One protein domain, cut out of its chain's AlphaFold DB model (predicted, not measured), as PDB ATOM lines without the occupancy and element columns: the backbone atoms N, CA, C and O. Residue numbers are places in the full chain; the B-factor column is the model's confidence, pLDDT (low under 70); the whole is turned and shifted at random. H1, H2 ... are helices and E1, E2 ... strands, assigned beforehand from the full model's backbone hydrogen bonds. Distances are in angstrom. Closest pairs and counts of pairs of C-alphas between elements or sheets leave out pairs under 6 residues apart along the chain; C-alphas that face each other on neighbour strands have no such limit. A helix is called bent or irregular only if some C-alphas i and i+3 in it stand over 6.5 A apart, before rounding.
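Overview. This is residues 2 to 141 of the 444 residues of an uncharacterized protein of Phytophthora sojae (strain P6497) (UniProt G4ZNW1). A small wall of three parallel strands, E1, E2 and E3, has a cluster of helices over one face, with H3 standing up from E1 and H7 running along E3, while the short H1 covers part of the other face. Farther from the sheet, H5 packs on H3, and H6 lies side by side with H5. The printed part has 140 residues, with seven named helices and three named strands in the chain order H1 E1 H2 H3 H4 H5 H6 E2 H7 E3; the sheet order is E1 E2 E3. The class is mixed, helices and strands, and the whole is compact, with a radius of gyration of the C-alphas of 14.5 A and spans of 45 by 36 by 24 A.

Arrangement. Inner strand E2, residues 99 to 105, is parallel to edge strands E1, residues 11 to 17, and E3, residues 135 to 138. N 14 and O 101 are within hydrogen-bond range at 2.8 A, as are N 137 and O 102 at 2.8 A. H7, residues 119 to 130, is on the sheet at a height of 10.9 A and runs along E3, at 8 degrees on the local plane. E2, H7 and E3 form a strand-helix-strand unit, two parallel neighbour strands with a helix between, with a right-handed crossover; E1, the helices H2 to H6 and E2 form another. H3, residues 30 to 46, is on the same face and stands up from the sheet; its closest C-alphas to E1 are those of Ser 33 and Ile 16, 4.7 A apart. H1, residues 2 to 6, is on the opposite face at a height of 8.0 A. H2, residues 24 to 28, only grazes the sheet. H5, residues 62 to 71, touches H3 at a steep tilt of 38 degrees, opposite ways, closest at the C-alphas of Tyr 62 and Cys 39, 5.0 A apart. H6, residues 83 to 92, touches H5 at a shallow tilt of 8 degrees, the same way, closest at the C-alphas of Val 86 and Trp 68, 5.2 A apart. H4, residues 52 to 55, touches residues 127 to 130 of H7, closest at the C-alphas of Ile 52 and Asn 127, 5.6 A apart. Every O i to N i+4 pair is within hydrogen-bond range in H1, H2, H5 and H6, against 11 of 13 in H3 and 7 of 8 in H7; H4 is too short for one.

Along the chain. E1 spans 18.5 A from C-alpha 11 at (-2.253, -44.607, 24.728), E2 18.6 A and H7 16.4 A. H3 spans 25.4 A and is irregular: C-alphas 42 and 45 are 7.0 A apart. E3 ends at C-alpha 138, (0.961, -38.043, 10.526).

Size, cuts and confidence. The C-alphas farthest apart, of Lys 95 and Asn 112, are 45.3 A apart. The printed part has no cut; the links H5 to H6 and E2 to H7 are long. Confidence is under 70 at residues 20 to 27 and 110 to 117.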
ATOM      1  N   ALA A   2      -7.340 -40.900  14.628       71.62
ATOM      2  CA  ALA A   2      -7.013 -40.359  15.954       71.62
ATOM      3  C   ALA A   2      -7.970 -40.820  17.070       71.62
ATOM      4  O   ALA A   2      -7.512 -41.266  18.115       71.62
ATOM      5  N   PHE A   3      -9.285 -40.814  16.831       73.00
ATOM      6  CA  PHE A   3     -10.281 -41.245  17.824       73.00
ATOM      7  C   PHE A   3     -10.161 -42.711  18.243       73.00
ATOM      8  O   PHE A   3     -10.278 -43.024  19.425       73.00
ATOM      9  N   ASN A   4      -9.843 -43.605  17.305       77.31
ATOM     10  CA  ASN A   4      -9.600 -45.013  17.629       77.31
ATOM     11  C   ASN A   4      -8.357 -45.165  18.517       77.31
ATOM     12  O   ASN A   4      -8.344 -45.992  19.422       77.31
ATOM     13  N   LEU A   5      -7.325 -44.345  18.287       80.31
ATOM     14  CA  LEU A   5      -6.157 -44.282  19.167       80.31
ATOM     15  C   LEU A   5      -6.502 -43.660  20.527       80.31
ATOM     16  O   LEU A   5      -6.011 -44.138  21.541       80.31
ATOM     17  N   MET A   6      -7.363 -42.641  20.574       82.81
ATOM     18  CA  MET A   6      -7.818 -42.010  21.820       82.81
ATOM     19  C   MET A   6      -8.663 -42.947  22.689       82.81
ATOM     20  O   MET A   6      -8.626 -42.839  23.911       82.81
ATOM     21  N   ALA A   7      -9.404 -43.876  22.079       83.31
ATOM     22  CA  ALA A   7     -10.206 -44.870  22.792       83.31
ATOM     23  C   ALA A   7      -9.356 -45.954  23.484       83.31
ATOM     24  O   ALA A   7      -9.849 -46.682  24.350       83.31
ATOM     25  N   ARG A   8      -8.073 -46.082  23.122       84.06
ATOM     26  CA  ARG A   8      -7.165 -47.056  23.729       84.06
ATOM     27  C   ARG A   8      -6.783 -46.653  25.150       84.06
ATOM     28  O   ARG A   8      -6.376 -45.527  25.417       84.06
ATOM     29  N   LYS A   9      -6.843 -47.613  26.077       86.00
ATOM     30  CA  LYS A   9      -6.520 -47.383  27.497       86.00
ATOM     31  C   LYS A   9      -5.021 -47.229  27.764       86.00
ATOM     32  O   LYS A   9      -4.654 -46.669  28.794       86.00
ATOM     33  N   ASP A  10      -4.180 -47.715  26.855       88.25
ATOM     34  CA  ASP A  10      -2.719 -47.734  26.958       88.25
ATOM     35  C   ASP A  10      -2.035 -46.547  26.259       88.25
ATOM     36  O   ASP A  10      -0.836 -46.340  26.443       88.25
ATOM     37  N   VAL A  11      -2.785 -45.731  25.511       89.50
ATOM     38  CA  VAL A  11      -2.253 -44.607  24.728       89.50
ATOM     39  C   VAL A  11      -2.867 -43.284  25.182       89.50
ATOM     40  O   VAL A  11      -4.060 -43.177  25.452       89.50
ATOM     41  N   GLN A  12      -2.039 -42.249  25.272       89.94
ATOM     42  CA  GLN A  12      -2.459 -40.863  25.432       89.94
ATOM     43  C   GLN A  12      -2.152 -40.124  24.132       89.94
ATOM     44  O   GLN A  12      -0.988 -39.921  23.789       89.94
ATOM     45  N   VAL A  13      -3.195 -39.727  23.404       90.50
ATOM     46  CA  VAL A  13      -3.035 -39.034  22.123       90.50
ATOM     47  C   VAL A  13      -2.952 -37.529  22.343       90.50
ATOM     48  O   VAL A  13      -3.892 -36.901  22.834       90.50
ATOM     49  N   LEU A  14      -1.832 -36.943  21.936       91.44
ATOM     50  CA  LEU A  14      -1.679 -35.511  21.757       91.44
ATOM     51  C   LEU A  14      -2.084 -35.158  20.325       91.44
ATOM     52  O   LEU A  14      -1.276 -35.274  19.410       91.44
ATOM     53  N   TYR A  15      -3.338 -34.760  20.139       91.88
ATOM     54  CA  TYR A  15      -3.849 -34.335  18.836       91.88
ATOM     55  C   TYR A  15      -3.554 -32.857  18.573       91.88
ATOM     56  O   TYR A  15      -3.810 -32.017  19.445       91.88
ATOM     57  N   ILE A  16      -3.015 -32.571  17.387       91.06
ATOM     58  CA  ILE A  16      -2.658 -31.243  16.881       91.06
ATOM     59  C   ILE A  16      -3.097 -31.175  15.415       91.06
ATOM     60  O   ILE A  16      -2.633 -31.971  14.605       91.06
ATOM     61  N   CYS A  17      -3.958 -30.221  15.071       89.62
ATOM     62  CA  CYS A  17      -4.303 -29.908  13.685       89.62
ATOM     63  C   CYS A  17      -3.304 -28.884  13.130       89.62
ATOM     64  O   CYS A  17      -3.243 -27.755  13.620       89.62
ATOM     65  N   CYS A  18      -2.516 -29.270  12.129       86.06
ATOM     66  CA  CYS A  18      -1.515 -28.399  11.511       86.06
ATOM     67  C   CYS A  18      -2.095 -27.521  10.388       86.06
ATOM     68  O   CYS A  18      -1.531 -26.467  10.091       86.06
ATOM     69  N   GLY A  19      -3.201 -27.953   9.774       75.62
ATOM     70  CA  GLY A  19      -3.914 -27.236   8.716       75.62
ATOM     71  C   GLY A  19      -4.982 -26.262   9.225       75.62
ATOM     72  O   GLY A  19      -5.068 -25.956  10.419       75.62
ATOM     73  N   GLN A  20      -5.813 -25.760   8.306       65.75
ATOM     74  CA  GLN A  20      -6.942 -24.902   8.667       65.75
ATOM     75  C   GLN A  20      -7.999 -25.682   9.456       65.75
ATOM     76  O   GLN A  20      -8.425 -26.760   9.054       65.75
ATOM     77  N   GLN A  21      -8.457 -25.104  10.566       60.62
ATOM     78  CA  GLN A  21      -9.493 -25.692  11.414       60.62
ATOM     79  C   GLN A  21     -10.866 -25.420  10.795       60.62
ATOM     80  O   GLN A  21     -11.443 -24.359  11.015       60.62
ATOM     81  N   GLN A  22     -11.364 -26.346   9.974       55.50
ATOM     82  CA  GLN A  22     -12.643 -26.181   9.268       55.50
ATOM     83  C   GLN A  22     -13.768 -27.095   9.795       55.50
ATOM     84  O   GLN A  22     -14.921 -26.907   9.413       55.50
ATOM     85  N   GLY A  23     -13.473 -28.051  10.686       58.00
ATOM     86  CA  GLY A  23     -14.452 -28.999  11.229       58.00
ATOM     87  C   GLY A  23     -14.604 -28.967  12.757       58.00
ATOM     88  O   GLY A  23     -13.834 -28.348  13.495       58.00
ATOM     89  N   GLY A  24     -15.651 -29.641  13.253       60.69
ATOM     90  CA  GLY A  24     -16.006 -29.663  14.680       60.69
ATOM     91  C   GLY A  24     -14.977 -30.354  15.581       60.69
ATOM     92  O   GLY A  24     -14.855 -30.018  16.758       60.69
ATOM     93  N   VAL A  25     -14.206 -31.296  15.034       64.06
ATOM     94  CA  VAL A  25     -13.134 -31.997  15.756       64.06
ATOM     95  C   VAL A  25     -11.922 -31.091  15.917       64.06
ATOM     96  O   VAL A  25     -11.363 -30.974  17.006       64.06
ATOM     97  N   GLU A  26     -11.545 -30.419  14.838       64.94
ATOM     98  CA  GLU A  26     -10.439 -29.480  14.771       64.94
ATOM     99  C   GLU A  26     -10.677 -28.318  15.743       64.94
ATOM    100  O   GLU A  26      -9.757 -27.931  16.462       64.94
ATOM    101  N   LEU A  27     -11.928 -27.855  15.860       68.75
ATOM    102  CA  LEU A  27     -12.350 -26.854  16.846       68.75
ATOM    103  C   LEU A  27     -12.187 -27.338  18.296       68.75
ATOM    104  O   LEU A  27     -11.699 -26.583  19.139       68.75
ATOM    105  N   ALA A  28     -12.519 -28.599  18.600       77.25
ATOM    106  CA  ALA A  28     -12.372 -29.156  19.952       77.25
ATOM    107  C   ALA A  28     -10.906 -29.191  20.429       77.25
ATOM    108  O   ALA A  28     -10.631 -29.132  21.629       77.25
ATOM    109  N   PHE A  29      -9.954 -29.247  19.494       83.81
ATOM    110  CA  PHE A  29      -8.517 -29.172  19.766       83.81
ATOM    111  C   PHE A  29      -7.889 -27.848  19.310       83.81
ATOM    112  O   PHE A  29      -6.658 -27.727  19.273       83.81
ATOM    113  N   GLY A  30      -8.717 -26.851  18.990       83.00
ATOM    114  CA  GLY A  30      -8.297 -25.664  18.257       83.00
ATOM    115  C   GLY A  30      -7.273 -24.827  19.012       83.00
ATOM    116  O   GLY A  30      -6.192 -24.552  18.492       83.00
ATOM    117  N   GLN A  31      -7.549 -24.543  20.290       86.12
ATOM    118  CA  GLN A  31      -6.654 -23.773  21.165       86.12
ATOM    119  C   GLN A  31      -5.278 -24.424  21.327       86.12
ATOM    120  O   GLN A  31      -4.247 -23.750  21.299       86.12
ATOM    121  N   ARG A  32      -5.244 -25.751  21.496       88.50
ATOM    122  CA  ARG A  32      -3.988 -26.492  21.649       88.50
ATOM    123  C   ARG A  32      -3.182 -26.461  20.356       88.50
ATOM    124  O   ARG A  32      -1.976 -26.232  20.399       88.50
ATOM    125  N   SER A  33      -3.854 -26.700  19.235       90.50
ATOM    126  CA  SER A  33      -3.234 -26.714  17.912       90.50
ATOM    127  C   SER A  33      -2.664 -25.339  17.570       90.50
ATOM    128  O   SER A  33      -1.507 -25.224  17.184       90.50
ATOM    129  N   GLU A  34      -3.427 -24.278  17.831       89.00
ATOM    130  CA  GLU A  34      -2.976 -22.902  17.642       89.00
ATOM    131  C   GLU A  34      -1.799 -22.545  18.559       89.00
ATOM    132  O   GLU A  34      -0.824 -21.947  18.107       89.00
ATOM    133  N   SER A  35      -1.842 -22.957  19.829       91.12
ATOM    134  CA  SER A  35      -0.732 -22.739  20.764       91.12
ATOM    135  C   SER A  35       0.556 -23.401  20.270       91.12
ATOM    136  O   SER A  35       1.613 -22.775  20.300       91.12
ATOM    137  N   PHE A  36       0.470 -24.637  19.766       92.69
ATOM    138  CA  PHE A  36       1.615 -25.320  19.169       92.69
ATOM    139  C   PHE A  36       2.173 -24.553  17.968       92.69
ATOM    140  O   PHE A  36       3.375 -24.295  17.916       92.69
ATOM    141  N   LEU A  37       1.306 -24.160  17.030       90.38
ATOM    142  CA  LEU A  37       1.712 -23.442  15.822       90.38
ATOM    143  C   LEU A  37       2.365 -22.093  16.159       90.38
ATOM    144  O   LEU A  37       3.406 -21.773  15.597       90.38
ATOM    145  N   ARG A  38       1.836 -21.353  17.139       90.62
ATOM    146  CA  ARG A  38       2.446 -20.103  17.622       90.62
ATOM    147  C   ARG A  38       3.817 -20.329  18.263       90.62
ATOM    148  O   ARG A  38       4.724 -19.522  18.079       90.62
ATOM    149  N   CYS A  39       3.992 -21.409  19.027       93.25
ATOM    150  CA  CYS A  39       5.305 -21.765  19.573       93.25
ATOM    151  C   CYS A  39       6.297 -22.115  18.472       93.25
ATOM    152  O   CYS A  39       7.440 -21.669  18.517       93.25
ATOM    153  N   MET A  40       5.844 -22.874  17.477       91.81
ATOM    154  CA  MET A  40       6.655 -23.222  16.324       91.81
ATOM    155  C   MET A  40       7.103 -21.966  15.569       91.81
ATOM    156  O   MET A  40       8.289 -21.829  15.306       91.81
ATOM    157  N   GLU A  41       6.195 -21.034  15.274       90.00
ATOM    158  CA  GLU A  41       6.513 -19.776  14.580       90.00
ATOM    159  C   GLU A  41       7.548 -18.925  15.318       90.00
ATOM    160  O   GLU A  41       8.414 -18.331  14.681       90.00
ATOM    161  N   LYS A  42       7.490 -18.886  16.655       91.31
ATOM    162  CA  LYS A  42       8.479 -18.168  17.471       91.31
ATOM    163  C   LYS A  42       9.859 -18.816  17.442       91.31
ATOM    164  O   LYS A  42      10.859 -18.107  17.450       91.31
ATOM    165  N   ASP A  43       9.907 -20.143  17.451       93.12
ATOM    166  CA  ASP A  43      11.159 -20.896  17.504       93.12
ATOM    167  C   ASP A  43      11.818 -21.032  16.126       93.12
ATOM    168  O   ASP A  43      13.043 -21.122  16.042       93.12
ATOM    169  N   LEU A  44      11.020 -21.037  15.048       89.62
ATOM    170  CA  LEU A  44      11.468 -21.360  13.693       89.62
ATOM    171  C   LEU A  44      12.683 -20.542  13.213       89.62
ATOM    172  O   LEU A  44      13.610 -21.151  12.676       89.62
ATOM    173  N   PRO A  45      12.756 -19.212  13.439       87.62
ATOM    174  CA  PRO A  45      13.915 -18.418  13.031       87.62
ATOM    175  C   PRO A  45      15.235 -18.847  13.694       87.62
ATOM    176  O   PRO A  45      16.302 -18.546  13.169       87.62
ATOM    177  N   GLY A  46      15.181 -19.530  14.845       83.56
ATOM    178  CA  GLY A  46      16.354 -19.930  15.628       83.56
ATOM    179  C   GLY A  46      16.814 -21.378  15.431       83.56
ATOM    180  O   GLY A  46      17.889 -21.738  15.906       83.56
ATOM    181  N   VAL A  47      16.039 -22.226  14.746       83.44
ATOM    182  CA  VAL A  47      16.287 -23.685  14.692       83.44
ATOM    183  C   VAL A  47      17.072 -24.173  13.466       83.44
ATOM    184  O   VAL A  47      17.094 -25.374  13.207       83.44
ATOM    185  N   TYR A  48      17.799 -23.296  12.763       82.44
ATOM    186  CA  TYR A  48      18.637 -23.635  11.596       82.44
ATOM    187  C   TYR A  48      17.924 -24.586  10.611       82.44
ATOM    188  O   TYR A  48      16.956 -24.195   9.971       82.44
ATOM    189  N   ASP A  49      18.385 -25.837  10.492       80.94
ATOM    190  CA  ASP A  49      17.856 -26.847   9.573       80.94
ATOM    191  C   ASP A  49      16.777 -27.748  10.200       80.94
ATOM    192  O   ASP A  49      16.309 -28.672   9.540       80.94
ATOM    193  N   ALA A  50      16.392 -27.526  11.460       85.75
ATOM    194  CA  ALA A  50      15.378 -28.290  12.188       85.75
ATOM    195  C   ALA A  50      15.587 -29.823  12.216       85.75
ATOM    196  O   ALA A  50      14.639 -30.619  12.309       85.75
ATOM    197  N   ARG A  51      16.836 -30.285  12.153       82.69
ATOM    198  CA  ARG A  51      17.197 -31.685  12.401       82.69
ATOM    199  C   ARG A  51      17.254 -31.970  13.904       82.69
ATOM    200  O   ARG A  51      17.440 -31.084  14.729       82.69
ATOM    201  N   ILE A  52      17.105 -33.235  14.309       83.88
ATOM    202  CA  ILE A  52      17.090 -33.594  15.745       83.88
ATOM    203  C   ILE A  52      18.362 -33.109  16.465       83.88
ATOM    204  O   ILE A  52      18.284 -32.620  17.593       83.88
ATOM    205  N   PHE A  53      19.521 -33.210  15.806       81.62
ATOM    206  CA  PHE A  53      20.803 -32.781  16.366       81.62
ATOM    207  C   PHE A  53      20.986 -31.258  16.401       81.62
ATOM    208  O   PHE A  53      21.848 -30.801  17.141       81.62
ATOM    209  N   THR A  54      20.190 -30.476  15.664       84.62
ATOM    210  CA  THR A  54      20.185 -29.004  15.752       84.62
ATOM    211  C   THR A  54      19.109 -28.482  16.698       84.62
ATOM    212  O   THR A  54      19.304 -27.437  17.313       84.62
ATOM    213  N   ILE A  55      18.022 -29.237  16.898       87.88
ATOM    214  CA  ILE A  55      16.952 -28.920  17.855       87.88
ATOM    215  C   ILE A  55      17.389 -29.192  19.299       87.88
ATOM    216  O   ILE A  55      17.212 -28.344  20.167       87.88
ATOM    217  N   LEU A  56      17.946 -30.372  19.595       86.06
ATOM    218  CA  LEU A  56      18.257 -30.766  20.980       86.06
ATOM    219  C   LEU A  56      19.261 -29.865  21.716       86.06
ATOM    220  O   LEU A  56      19.098 -29.720  22.929       86.06
ATOM    221  N   PRO A  57      20.291 -29.296  21.061       87.38
ATOM    222  CA  PRO A  57      21.221 -28.380  21.716       87.38
ATOM    223  C   PRO A  57      20.636 -26.997  22.014       87.38
ATOM    224  O   PRO A  57      21.263 -26.243  22.757       87.38
ATOM    225  N   GLN A  58      19.469 -26.647  21.457       88.19
ATOM    226  CA  GLN A  58      18.858 -25.341  21.700       88.19
ATOM    227  C   GLN A  58      18.598 -25.149  23.193       88.19
ATOM    228  O   GLN A  58      18.010 -26.010  23.854       88.19
ATOM    229  N   MET A  59      19.044 -24.010  23.730       85.75
ATOM    230  CA  MET A  59      18.949 -23.761  25.168       85.75
ATOM    231  C   MET A  59      17.497 -23.658  25.619       85.75
ATOM    232  O   MET A  59      17.128 -24.337  26.569       85.75
ATOM    233  N   ASN A  60      16.684 -22.837  24.954       92.81
ATOM    234  CA  ASN A  60      15.303 -22.565  25.344       92.81
ATOM    235  C   ASN A  60      14.424 -22.454  24.098       92.81
ATOM    236  O   ASN A  60      14.681 -21.591  23.266       92.81
ATOM    237  N   LEU A  61      13.382 -23.283  24.009       94.94
ATOM    238  CA  LEU A  61      12.387 -23.225  22.933       94.94
ATOM    239  C   LEU A  61      10.967 -23.154  23.508       94.94
ATOM    240  O   LEU A  61      10.654 -23.797  24.519       94.94
ATOM    241  N   TYR A  62      10.086 -22.398  22.857       95.81
ATOM    242  CA  TYR A  62       8.666 -22.328  23.205       95.81
ATOM    243  C   TYR A  62       7.971 -23.674  22.982       95.81
ATOM    244  O   TYR A  62       7.133 -24.082  23.781       95.81
ATOM    245  N   THR A  63       8.366 -24.416  21.952       94.81
ATOM    246  CA  THR A  63       7.910 -25.784  21.684       94.81
ATOM    247  C   THR A  63       8.334 -26.773  22.774       94.81
ATOM    248  O   THR A  63       7.574 -27.685  23.104       94.81
ATOM    249  N   PHE A  64       9.487 -26.575  23.425       95.81
ATOM    250  CA  PHE A  64       9.841 -27.334  24.632       95.81
ATOM    251  C   PHE A  64       8.916 -26.971  25.798       95.81
ATOM    252  O   PHE A  64       8.473 -27.861  26.525       95.81
ATOM    253  N   GLY A  65       8.571 -25.686  25.939       94.50
ATOM    254  CA  GLY A  65       7.559 -25.216  26.890       94.50
ATOM    255  C   GLY A  65       6.198 -25.871  26.670       94.50
ATOM    256  O   GLY A  65       5.591 -26.364  27.620       94.50
ATOM    257  N   PHE A  66       5.779 -25.976  25.409       94.69
ATOM    258  CA  PHE A  66       4.544 -26.635  24.999       94.69
ATOM    259  C   PHE A  66       4.517 -28.110  25.405       94.69
ATOM    260  O   PHE A  66       3.583 -28.558  26.073       94.69
ATOM    261  N   ILE A  67       5.565 -28.865  25.055       94.06
ATOM    262  CA  ILE A  67       5.667 -30.288  25.405       94.06
ATOM    263  C   ILE A  67       5.670 -30.455  26.928       94.06
ATOM    264  O   ILE A  67       4.940 -31.290  27.458       94.06
ATOM    265  N   TRP A  68       6.444 -29.641  27.647       94.12
ATOM    266  CA  TRP A  68       6.499 -29.676  29.108       94.12
ATOM    267  C   TRP A  68       5.135 -29.399  29.759       94.12
ATOM    268  O   TRP A  68       4.736 -30.113  30.683       94.12
ATOM    269  N   ALA A  69       4.383 -28.412  29.263       92.25
ATOM    270  CA  ALA A  69       3.051 -28.088  29.769       92.25
ATOM    271  C   ALA A  69       2.084 -29.272  29.619       92.25
ATOM    272  O   ALA A  69       1.368 -29.616  30.557       92.25
ATOM    273  N   ILE A  70       2.132 -29.959  28.475       89.19
ATOM    274  CA  ILE A  70       1.315 -31.153  28.226       89.19
ATOM    275  C   ILE A  70       1.698 -32.298  29.159       89.19
ATOM    276  O   ILE A  70       0.819 -32.952  29.720       89.19
ATOM    277  N   LEU A  71       2.997 -32.544  29.341       89.50
ATOM    278  CA  LEU A  71       3.486 -33.619  30.207       89.50
ATOM    279  C   LEU A  71       3.098 -33.410  31.672       89.50
ATOM    280  O   LEU A  71       2.824 -34.381  32.373       89.50
ATOM    281  N   THR A  72       3.044 -32.153  32.109       88.44
ATOM    282  CA  THR A  72       2.690 -31.767  33.482       88.44
ATOM    283  C   THR A  72       1.193 -31.517  33.680       88.44
ATOM    284  O   THR A  72       0.770 -31.214  34.794       88.44
ATOM    285  N   GLY A  73       0.378 -31.641  32.627       85.56
ATOM    286  CA  GLY A  73      -1.067 -31.406  32.690       85.56
ATOM    287  C   GLY A  73      -1.456 -29.939  32.901       85.56
ATOM    288  O   GLY A  73      -2.565 -29.663  33.352       85.56
ATOM    289  N   ARG A  74      -0.563 -28.989  32.597       85.56
ATOM    290  CA  ARG A  74      -0.857 -27.556  32.697       85.56
ATOM    291  C   ARG A  74      -1.700 -27.092  31.514       85.56
ATOM    292  O   ARG A  74      -1.426 -27.431  30.365       85.56
ATOM    293  N   SER A  75      -2.703 -26.271  31.806       79.31
ATOM    294  CA  SER A  75      -3.585 -25.659  30.806       79.31
ATOM    295  C   SER A  75      -2.953 -24.468  30.082       79.31
ATOM    296  O   SER A  75      -3.437 -24.080  29.023       79.31
ATOM    297  N   SER A  76      -1.871 -23.897  30.618       77.56
ATOM    298  CA  SER A  76      -1.161 -22.766  30.022       77.56
ATOM    299  C   SER A  76       0.344 -22.821  30.291       77.56
ATOM    300  O   SER A  76       0.815 -23.388  31.283       77.56
ATOM    301  N   PHE A  77       1.104 -22.210  29.388       80.31
ATOM    302  CA  PHE A  77       2.517 -21.892  29.558       80.31
ATOM    303  C   PHE A  77       2.833 -20.644  28.730       80.31
ATOM    304  O   PHE A  77       2.250 -20.442  27.666       80.31
ATOM    305  N   MET A  78       3.732 -19.803  29.236       73.06
ATOM    306  CA  MET A  78       4.108 -18.539  28.587       73.06
ATOM    307  C   MET A  78       5.583 -18.502  28.181       73.06
ATOM    308  O   MET A  78       5.946 -17.730  27.297       73.06
ATOM    309  N   ASP A  79       6.406 -19.371  28.770       87.62
ATOM    310  CA  ASP A  79       7.861 -19.279  28.685       87.62
ATOM    311  C   ASP A  79       8.477 -20.482  27.965       87.62
ATOM    312  O   ASP A  79       7.983 -21.614  28.100       87.62
ATOM    313  N   PRO A  80       9.583 -20.266  27.232       93.31
ATOM    314  CA  PRO A  80      10.352 -21.357  26.668       93.31
ATOM    315  C   PRO A  80      10.990 -22.194  27.786       93.31
ATOM    316  O   PRO A  80      11.235 -21.721  28.897       93.31
ATOM    317  N   ARG A  81      11.255 -23.468  27.497       94.38
ATOM    318  CA  ARG A  81      11.858 -24.408  28.457       94.38
ATOM    319  C   ARG A  81      13.141 -24.994  27.918       94.38
ATOM    320  O   ARG A  81      13.330 -25.055  26.705       94.38
ATOM    321  N   ARG A  82      13.977 -25.504  28.824       93.88
ATOM    322  CA  ARG A  82      15.166 -26.271  28.452       93.88
ATOM    323  C   ARG A  82      14.804 -27.716  28.109       93.88
ATOM    324  O   ARG A  82      13.942 -28.310  28.764       93.88
ATOM    325  N   PRO A  83      15.530 -28.358  27.183       93.44
ATOM    326  CA  PRO A  83      15.293 -29.758  26.822       93.44
ATOM    327  C   PRO A  83      15.472 -30.718  28.012       93.44
ATOM    328  O   PRO A  83      14.820 -31.762  28.088       93.44
ATOM    329  N   VAL A  84      16.324 -30.368  28.982       93.81
ATOM    330  CA  VAL A  84      16.531 -31.155  30.212       93.81
ATOM    331  C   VAL A  84      15.268 -31.198  31.079       93.81
ATOM    332  O   VAL A  84      14.980 -32.234  31.676       93.81
ATOM    333  N   GLU A  85      14.491 -30.113  31.118       94.00
ATOM    334  CA  GLU A  85      13.242 -30.042  31.888       94.00
ATOM    335  C   GLU A  85      12.182 -30.964  31.281       94.00
ATOM    336  O   GLU A  85      11.569 -31.753  31.994       94.00
ATOM    337  N   VAL A  86      12.047 -30.968  29.952       93.69
ATOM    338  CA  VAL A  86      11.151 -31.891  29.234       93.69
ATOM    339  C   VAL A  86      11.544 -33.351  29.485       93.69
ATOM    340  O   VAL A  86      10.702 -34.186  29.817       93.69
ATOM    341  N   ARG A  87      12.842 -33.673  29.383       93.50
ATOM    342  CA  ARG A  87      13.356 -35.031  29.645       93.50
ATOM    343  C   ARG A  87      13.125 -35.476  31.085       93.50
ATOM    344  O   ARG A  87      12.886 -36.662  31.312       93.50
ATOM    345  N   LYS A  88      13.221 -34.555  32.047       94.12
ATOM    346  CA  LYS A  88      12.947 -34.838  33.458       94.12
ATOM    347  C   LYS A  88      11.494 -35.271  33.637       94.12
ATOM    348  O   LYS A  88      11.268 -36.329  34.216       94.12
ATOM    349  N   GLU A  89      10.547 -34.525  33.072       93.06
ATOM    350  CA  GLU A  89       9.125 -34.874  33.161       93.06
ATOM    351  C   GLU A  89       8.810 -36.197  32.462       93.06
ATOM    352  O   GLU A  89       8.092 -37.020  33.017       93.06
ATOM    353  N   LEU A  90       9.408 -36.468  31.296       91.06
ATOM    354  CA  LEU A  90       9.240 -37.755  30.609       91.06
ATOM    355  C   LEU A  90       9.718 -38.943  31.451       91.06
ATOM    356  O   LEU A  90       9.048 -39.973  31.484       91.06
ATOM    357  N   LYS A  91      10.858 -38.801  32.138       90.38
ATOM    358  CA  LYS A  91      11.417 -39.841  33.017       90.38
ATOM    359  C   LYS A  91      10.667 -39.974  34.342       90.38
ATOM    360  O   LYS A  91      10.660 -41.059  34.912       90.38
ATOM    361  N   ALA A  92      10.063 -38.893  34.832       90.19
ATOM    362  CA  ALA A  92       9.295 -38.880  36.074       90.19
ATOM    363  C   ALA A  92       7.929 -39.575  35.947       90.19
ATOM    364  O   ALA A  92       7.276 -39.835  36.958       90.19
ATOM    365  N   ARG A  93       7.484 -39.895  34.722       86.31
ATOM    366  CA  ARG A  93       6.206 -40.578  34.507       86.31
ATOM    367  C   ARG A  93       6.224 -41.975  35.156       86.31
ATOM    368  O   ARG A  93       7.186 -42.722  34.959       86.31
ATOM    369  N   PRO A  94       5.166 -42.367  35.891       83.06
ATOM    370  CA  PRO A  94       5.094 -43.671  36.546       83.06
ATOM    371  C   PRO A  94       5.286 -44.835  35.566       83.06
ATOM    372  O   PRO A  94       4.789 -44.791  34.436       83.06
ATOM    373  N   LYS A  95       5.942 -45.919  36.003       77.25
ATOM    374  CA  LYS A  95       5.974 -47.175  35.234       77.25
ATOM    375  C   LYS A  95       4.534 -47.653  34.990       77.25
ATOM    376  O   LYS A  95       3.757 -47.745  35.933       77.25
ATOM    377  N   GLY A  96       4.182 -47.921  33.732       75.88
ATOM    378  CA  GLY A  96       2.816 -48.286  33.326       75.88
ATOM    379  C   GLY A  96       1.914 -47.105  32.945       75.88
ATOM    380  O   GLY A  96       0.749 -47.309  32.616       75.88
ATOM    381  N   SER A  97       2.427 -45.869  32.957       83.44
ATOM    382  CA  SER A  97       1.698 -44.727  32.398       83.44
ATOM    383  C   SER A  97       1.490 -44.875  30.886       83.44
ATOM    384  O   SER A  97       2.282 -45.506  30.184       83.44
ATOM    385  N   ARG A  98       0.396 -44.287  30.381       86.19
ATOM    386  CA  ARG A  98       0.018 -44.381  28.966       86.19
ATOM    387  C   ARG A  98       1.136 -43.877  28.057       86.19
ATOM    388  O   ARG A  98       1.710 -42.803  28.298       86.19
ATOM    389  N   GLN A  99       1.399 -44.606  26.980       88.44
ATOM    390  CA  GLN A  99       2.340 -44.178  25.954       88.44
ATOM    391  C   GLN A  99       1.806 -42.911  25.285       88.44
ATOM    392  O   GLN A  99       0.659 -42.877  24.844       88.44
ATOM    393  N   ILE A 100       2.622 -41.858  25.219       90.50
ATOM    394  CA  ILE A 100       2.226 -40.634  24.519       90.50
ATOM    395  C   ILE A 100       2.470 -40.828  23.027       90.50
ATOM    396  O   ILE A 100       3.579 -41.170  22.611       90.50
ATOM    397  N   VAL A 101       1.429 -40.580  22.242       92.75
ATOM    398  CA  VAL A 101       1.479 -40.545  20.781       92.75
ATOM    399  C   VAL A 101       1.058 -39.156  20.337       92.75
ATOM    400  O   VAL A 101      -0.019 -38.688  20.697       92.75
ATOM    401  N   VAL A 102       1.901 -38.497  19.555       94.62
ATOM    402  CA  VAL A 102       1.591 -37.213  18.933       94.62
ATOM    403  C   VAL A 102       0.929 -37.488  17.595       94.62
ATOM    404  O   VAL A 102       1.500 -38.179  16.757       94.62
ATOM    405  N   PHE A 103      -0.281 -36.985  17.406       93.19
ATOM    406  CA  PHE A 103      -1.033 -37.116  16.169       93.19
ATOM    407  C   PHE A 103      -1.103 -35.741  15.509       93.19
ATOM    408  O   PHE A 103      -1.792 -34.857  16.019       93.19
ATOM    409  N   LEU A 104      -0.357 -35.565  14.418       91.62
ATOM    410  CA  LEU A 104      -0.380 -34.350  13.610       91.62
ATOM    411  C   LEU A 104      -1.361 -34.570  12.460       91.62
ATOM    412  O   LEU A 104      -1.092 -35.363  11.556       91.62
ATOM    413  N   ASP A 105      -2.508 -33.909  12.545       87.75
ATOM    414  CA  ASP A 105      -3.566 -33.970  11.545       87.75
ATOM    415  C   ASP A 105      -3.437 -32.834  10.530       87.75
ATOM    416  O   ASP A 105      -2.867 -31.787  10.847       87.75
ATOM    417  N   GLU A 106      -3.967 -33.040   9.325       81.81
ATOM    418  CA  GLU A 106      -3.876 -32.085   8.213       81.81
ATOM    419  C   GLU A 106      -2.443 -31.554   8.027       81.81
ATOM    420  O   GLU A 106      -2.197 -30.347   7.946       81.81
ATOM    421  N   PHE A 107      -1.458 -32.465   8.038       85.31
ATOM    422  CA  PHE A 107      -0.053 -32.074   7.946       85.31
ATOM    423  C   PHE A 107       0.206 -31.350   6.612       85.31
ATOM    424  O   PHE A 107      -0.159 -31.893   5.562       85.31
ATOM    425  N   PRO A 108       0.824 -30.155   6.628       77.94
ATOM    426  CA  PRO A 108       0.846 -29.268   5.473       77.94
ATOM    427  C   PRO A 108       1.696 -29.815   4.324       77.94
ATOM    428  O   PRO A 108       2.696 -30.522   4.520       77.94
ATOM    429  N   ARG A 109       1.289 -29.436   3.112       71.19
ATOM    430  CA  ARG A 109       2.054 -29.607   1.873       71.19
ATOM    431  C   ARG A 109       3.153 -28.568   1.756       71.19
ATOM    432  O   ARG A 109       3.132 -27.563   2.465       71.19
ATOM    433  N   LEU A 110       4.089 -28.820   0.849       66.12
ATOM    434  CA  LEU A 110       4.935 -27.753   0.346       66.12
ATOM    435  C   LEU A 110       4.096 -26.851  -0.554       66.12
ATOM    436  O   LEU A 110       3.525 -27.291  -1.549       66.12
ATOM    437  N   ASP A 111       4.020 -25.582  -0.180       63.53
ATOM    438  CA  ASP A 111       3.563 -24.516  -1.054       63.53
ATOM    439  C   ASP A 111       4.540 -23.345  -0.932       63.53
ATOM    440  O   ASP A 111       5.178 -23.150   0.105       63.53
ATOM    441  N   ASN A 112       4.675 -22.559  -1.996       50.59
ATOM    442  CA  ASN A 112       5.613 -21.434  -2.029       50.59
ATOM    443  C   ASN A 112       5.114 -20.205  -1.240       50.59
ATOM    444  O   ASN A 112       5.685 -19.125  -1.372       50.59
ATOM    445  N   SER A 113       4.029 -20.325  -0.466       56.06
ATOM    446  CA  SER A 113       3.251 -19.171  -0.004       56.06
ATOM    447  C   SER A 113       3.334 -18.894   1.497       56.06
ATOM    448  O   SER A 113       3.026 -17.777   1.913       56.06
ATOM    449  N   SER A 114       3.770 -19.854   2.327       63.22
ATOM    450  CA  SER A 114       3.802 -19.666   3.783       63.22
ATOM    451  C   SER A 114       5.077 -20.173   4.468       63.22
ATOM    452  O   SER A 114       5.696 -21.164   4.095       63.22
ATOM    453  N   ILE A 115       5.438 -19.531   5.582       60.25
ATOM    454  CA  ILE A 115       6.530 -20.000   6.450       60.25
ATOM    455  C   ILE A 115       6.223 -21.405   7.006       60.25
ATOM    456  O   ILE A 115       7.131 -22.225   7.155       60.25
ATOM    457  N   ARG A 116       4.941 -21.706   7.269       58.00
ATOM    458  CA  ARG A 116       4.468 -22.989   7.825       58.00
ATOM    459  C   ARG A 116       4.583 -24.154   6.838       58.00
ATOM    460  O   ARG A 116       4.560 -25.306   7.264       58.00
ATOM    461  N   THR A 117       4.696 -23.852   5.550       64.25
ATOM    462  CA  THR A 117       4.780 -24.815   4.448       64.25
ATOM    463  C   THR A 117       6.218 -25.003   3.961       64.25
ATOM    464  O   THR A 117       6.460 -25.882   3.142       64.25
ATOM    465  N   SER A 118       7.189 -24.276   4.537       77.62
ATOM    466  CA  SER A 118       8.621 -24.477   4.283       77.62
ATOM    467  C   SER A 118       9.133 -25.839   4.772       77.62
ATOM    468  O   SER A 118       8.666 -26.380   5.782       77.62
ATOM    469  N   ASP A 119      10.167 -26.358   4.106       78.06
ATOM    470  CA  ASP A 119      10.836 -27.609   4.485       78.06
ATOM    471  C   ASP A 119      11.285 -27.618   5.947       78.06
ATOM    472  O   ASP A 119      11.095 -28.602   6.665       78.06
ATOM    473  N   ILE A 120      11.847 -26.494   6.404       83.12
ATOM    474  CA  ILE A 120      12.353 -26.328   7.769       83.12
ATOM    475  C   ILE A 120      11.195 -26.390   8.769       83.12
ATOM    476  O   ILE A 120      11.301 -27.101   9.768       83.12
ATOM    477  N   ALA A 121      10.069 -25.721   8.496       86.25
ATOM    478  CA  ALA A 121       8.901 -25.759   9.377       86.25
ATOM    479  C   ALA A 121       8.318 -27.165   9.496       86.25
ATOM    480  O   ALA A 121       8.124 -27.657  10.608       86.25
ATOM    481  N   ARG A 122       8.113 -27.849   8.368       84.62
ATOM    482  CA  ARG A 122       7.595 -29.226   8.344       84.62
ATOM    483  C   ARG A 122       8.530 -30.164   9.100       84.62
ATOM    484  O   ARG A 122       8.094 -30.928   9.962       84.62
ATOM    485  N   ARG A 123       9.836 -30.060   8.851       84.69
ATOM    486  CA  ARG A 123      10.846 -30.848   9.560       84.69
ATOM    487  C   ARG A 123      10.849 -30.546  11.059       84.69
ATOM    488  O   ARG A 123      10.944 -31.481  11.856       84.69
ATOM    489  N   PHE A 124      10.671 -29.287  11.454       89.69
ATOM    490  CA  PHE A 124      10.600 -28.885  12.855       89.69
ATOM    491  C   PHE A 124       9.358 -29.436  13.563       89.69
ATOM    492  O   PHE A 124       9.500 -30.036  14.632       89.69
ATOM    493  N   MET A 125       8.172 -29.336  12.941       90.62
ATOM    494  CA  MET A 125       6.918 -29.909  13.460       90.62
ATOM    495  C   MET A 125       7.073 -31.395  13.807       90.62
ATOM    496  O   MET A 125       6.563 -31.855  14.827       90.62
ATOM    497  N   LEU A 126       7.811 -32.143  12.979       87.50
ATOM    498  CA  LEU A 126       8.098 -33.562  13.190       87.50
ATOM    499  C   LEU A 126       9.159 -33.790  14.264       87.50
ATOM    500  O   LEU A 126       8.972 -34.553  15.218       87.50
ATOM    501  N   ASN A 127      10.322 -33.175  14.072       88.19
ATOM    502  CA  ASN A 127      11.521 -33.544  14.800       88.19
ATOM    503  C   ASN A 127      11.522 -33.018  16.231       88.19
ATOM    504  O   ASN A 127      12.180 -33.629  17.071       88.19
ATOM    505  N   VAL A 128      10.754 -31.973  16.549       93.00
ATOM    506  CA  VAL A 128      10.669 -31.469  17.924       93.00
ATOM    507  C   VAL A 128      10.147 -32.538  18.886       93.00
ATOM    508  O   VAL A 128      10.748 -32.759  19.934       93.00
ATOM    509  N   PHE A 129       9.128 -33.309  18.501       93.56
ATOM    510  CA  PHE A 129       8.622 -34.418  19.313       93.56
ATOM    511  C   PHE A 129       9.539 -35.646  19.260       93.56
ATOM    512  O   PHE A 129       9.840 -36.245  20.298       93.56
ATOM    513  N   ARG A 130      10.040 -35.999  18.066       88.38
ATOM    514  CA  ARG A 130      10.960 -37.139  17.882       88.38
ATOM    515  C   ARG A 130      12.260 -36.963  18.665       88.38
ATOM    516  O   ARG A 130      12.823 -37.951  19.130       88.38
ATOM    517  N   SER A 131      12.701 -35.722  18.875       89.69
ATOM    518  CA  SER A 131      13.891 -35.392  19.666       89.69
ATOM    519  C   SER A 131      13.811 -35.870  21.123       89.69
ATOM    520  O   SER A 131      14.834 -36.146  21.752       89.69
ATOM    521  N   PHE A 132      12.593 -36.045  21.640       90.19
ATOM    522  CA  PHE A 132      12.316 -36.572  22.974       90.19
ATOM    523  C   PHE A 132      11.868 -38.041  22.976       90.19
ATOM    524  O   PHE A 132      11.449 -38.552  24.012       90.19
ATOM    525  N   GLY A 133      11.955 -38.734  21.835       87.31
ATOM    526  CA  GLY A 133      11.553 -40.137  21.705       87.31
ATOM    527  C   GLY A 133      10.038 -40.362  21.701       87.31
ATOM    528  O   GLY A 133       9.590 -41.481  21.941       87.31
ATOM    529  N   LEU A 134       9.240 -39.319  21.448       90.44
ATOM    530  CA  LEU A 134       7.789 -39.449  21.316       90.44
ATOM    531  C   LEU A 134       7.427 -40.059  19.957       90.44
ATOM    532  O   LEU A 134       8.001 -39.696  18.929       90.44
ATOM    533  N   ALA A 135       6.450 -40.967  19.952       90.31
ATOM    534  CA  ALA A 135       5.897 -41.514  18.718       90.31
ATOM    535  C   ALA A 135       5.053 -40.443  18.016       90.31
ATOM    536  O   ALA A 135       4.200 -39.826  18.653       90.31
ATOM    537  N   VAL A 136       5.279 -40.240  16.717       90.69
ATOM    538  CA  VAL A 136       4.556 -39.255  15.899       90.69
ATOM    539  C   VAL A 136       3.806 -39.985  14.790       90.69
ATOM    540  O   VAL A 136       4.397 -40.783  14.064       90.69
ATOM    541  N   VAL A 137       2.509 -39.720  14.671       90.94
ATOM    542  CA  VAL A 137       1.630 -40.193  13.600       90.94
ATOM    543  C   VAL A 137       1.203 -38.982  12.788       90.94
ATOM    544  O   VAL A 137       0.764 -37.983  13.355       90.94
ATOM    545  N   LEU A 138       1.337 -39.086  11.470       88.06
ATOM    546  CA  LEU A 138       0.961 -38.043  10.526       88.06
ATOM    547  C   LEU A 138      -0.285 -38.493   9.786       88.06
ATOM    548  O   LEU A 138      -0.323 -39.617   9.285       88.06
ATOM    549  N   ASN A 139      -1.280 -37.619   9.715       85.44
ATOM    550  CA  ASN A 139      -2.404 -37.775   8.811       85.44
ATOM    551  C   ASN A 139      -2.344 -36.655   7.778       85.44
ATOM    552  O   ASN A 139      -2.252 -35.477   8.126       85.44
ATOM    553  N   THR A 140      -2.305 -37.033   6.506       78.38
ATOM    554  CA  THR A 140      -2.193 -36.088   5.403       78.38
ATOM    555  C   THR A 140      -2.599 -36.727   4.079       78.38
ATOM    556  O   THR A 140      -2.824 -37.933   3.994       78.38
ATOM    557  N   THR A 141      -2.697 -35.900   3.046       73.25
ATOM    558  CA  THR A 141      -2.975 -36.315   1.665       73.25
ATOM    559  C   THR A 141      -1.745 -36.960   1.019       73.25
ATOM    560  O   THR A 141      -0.611 -36.668   1.405       73.25
TER     561      THR A 141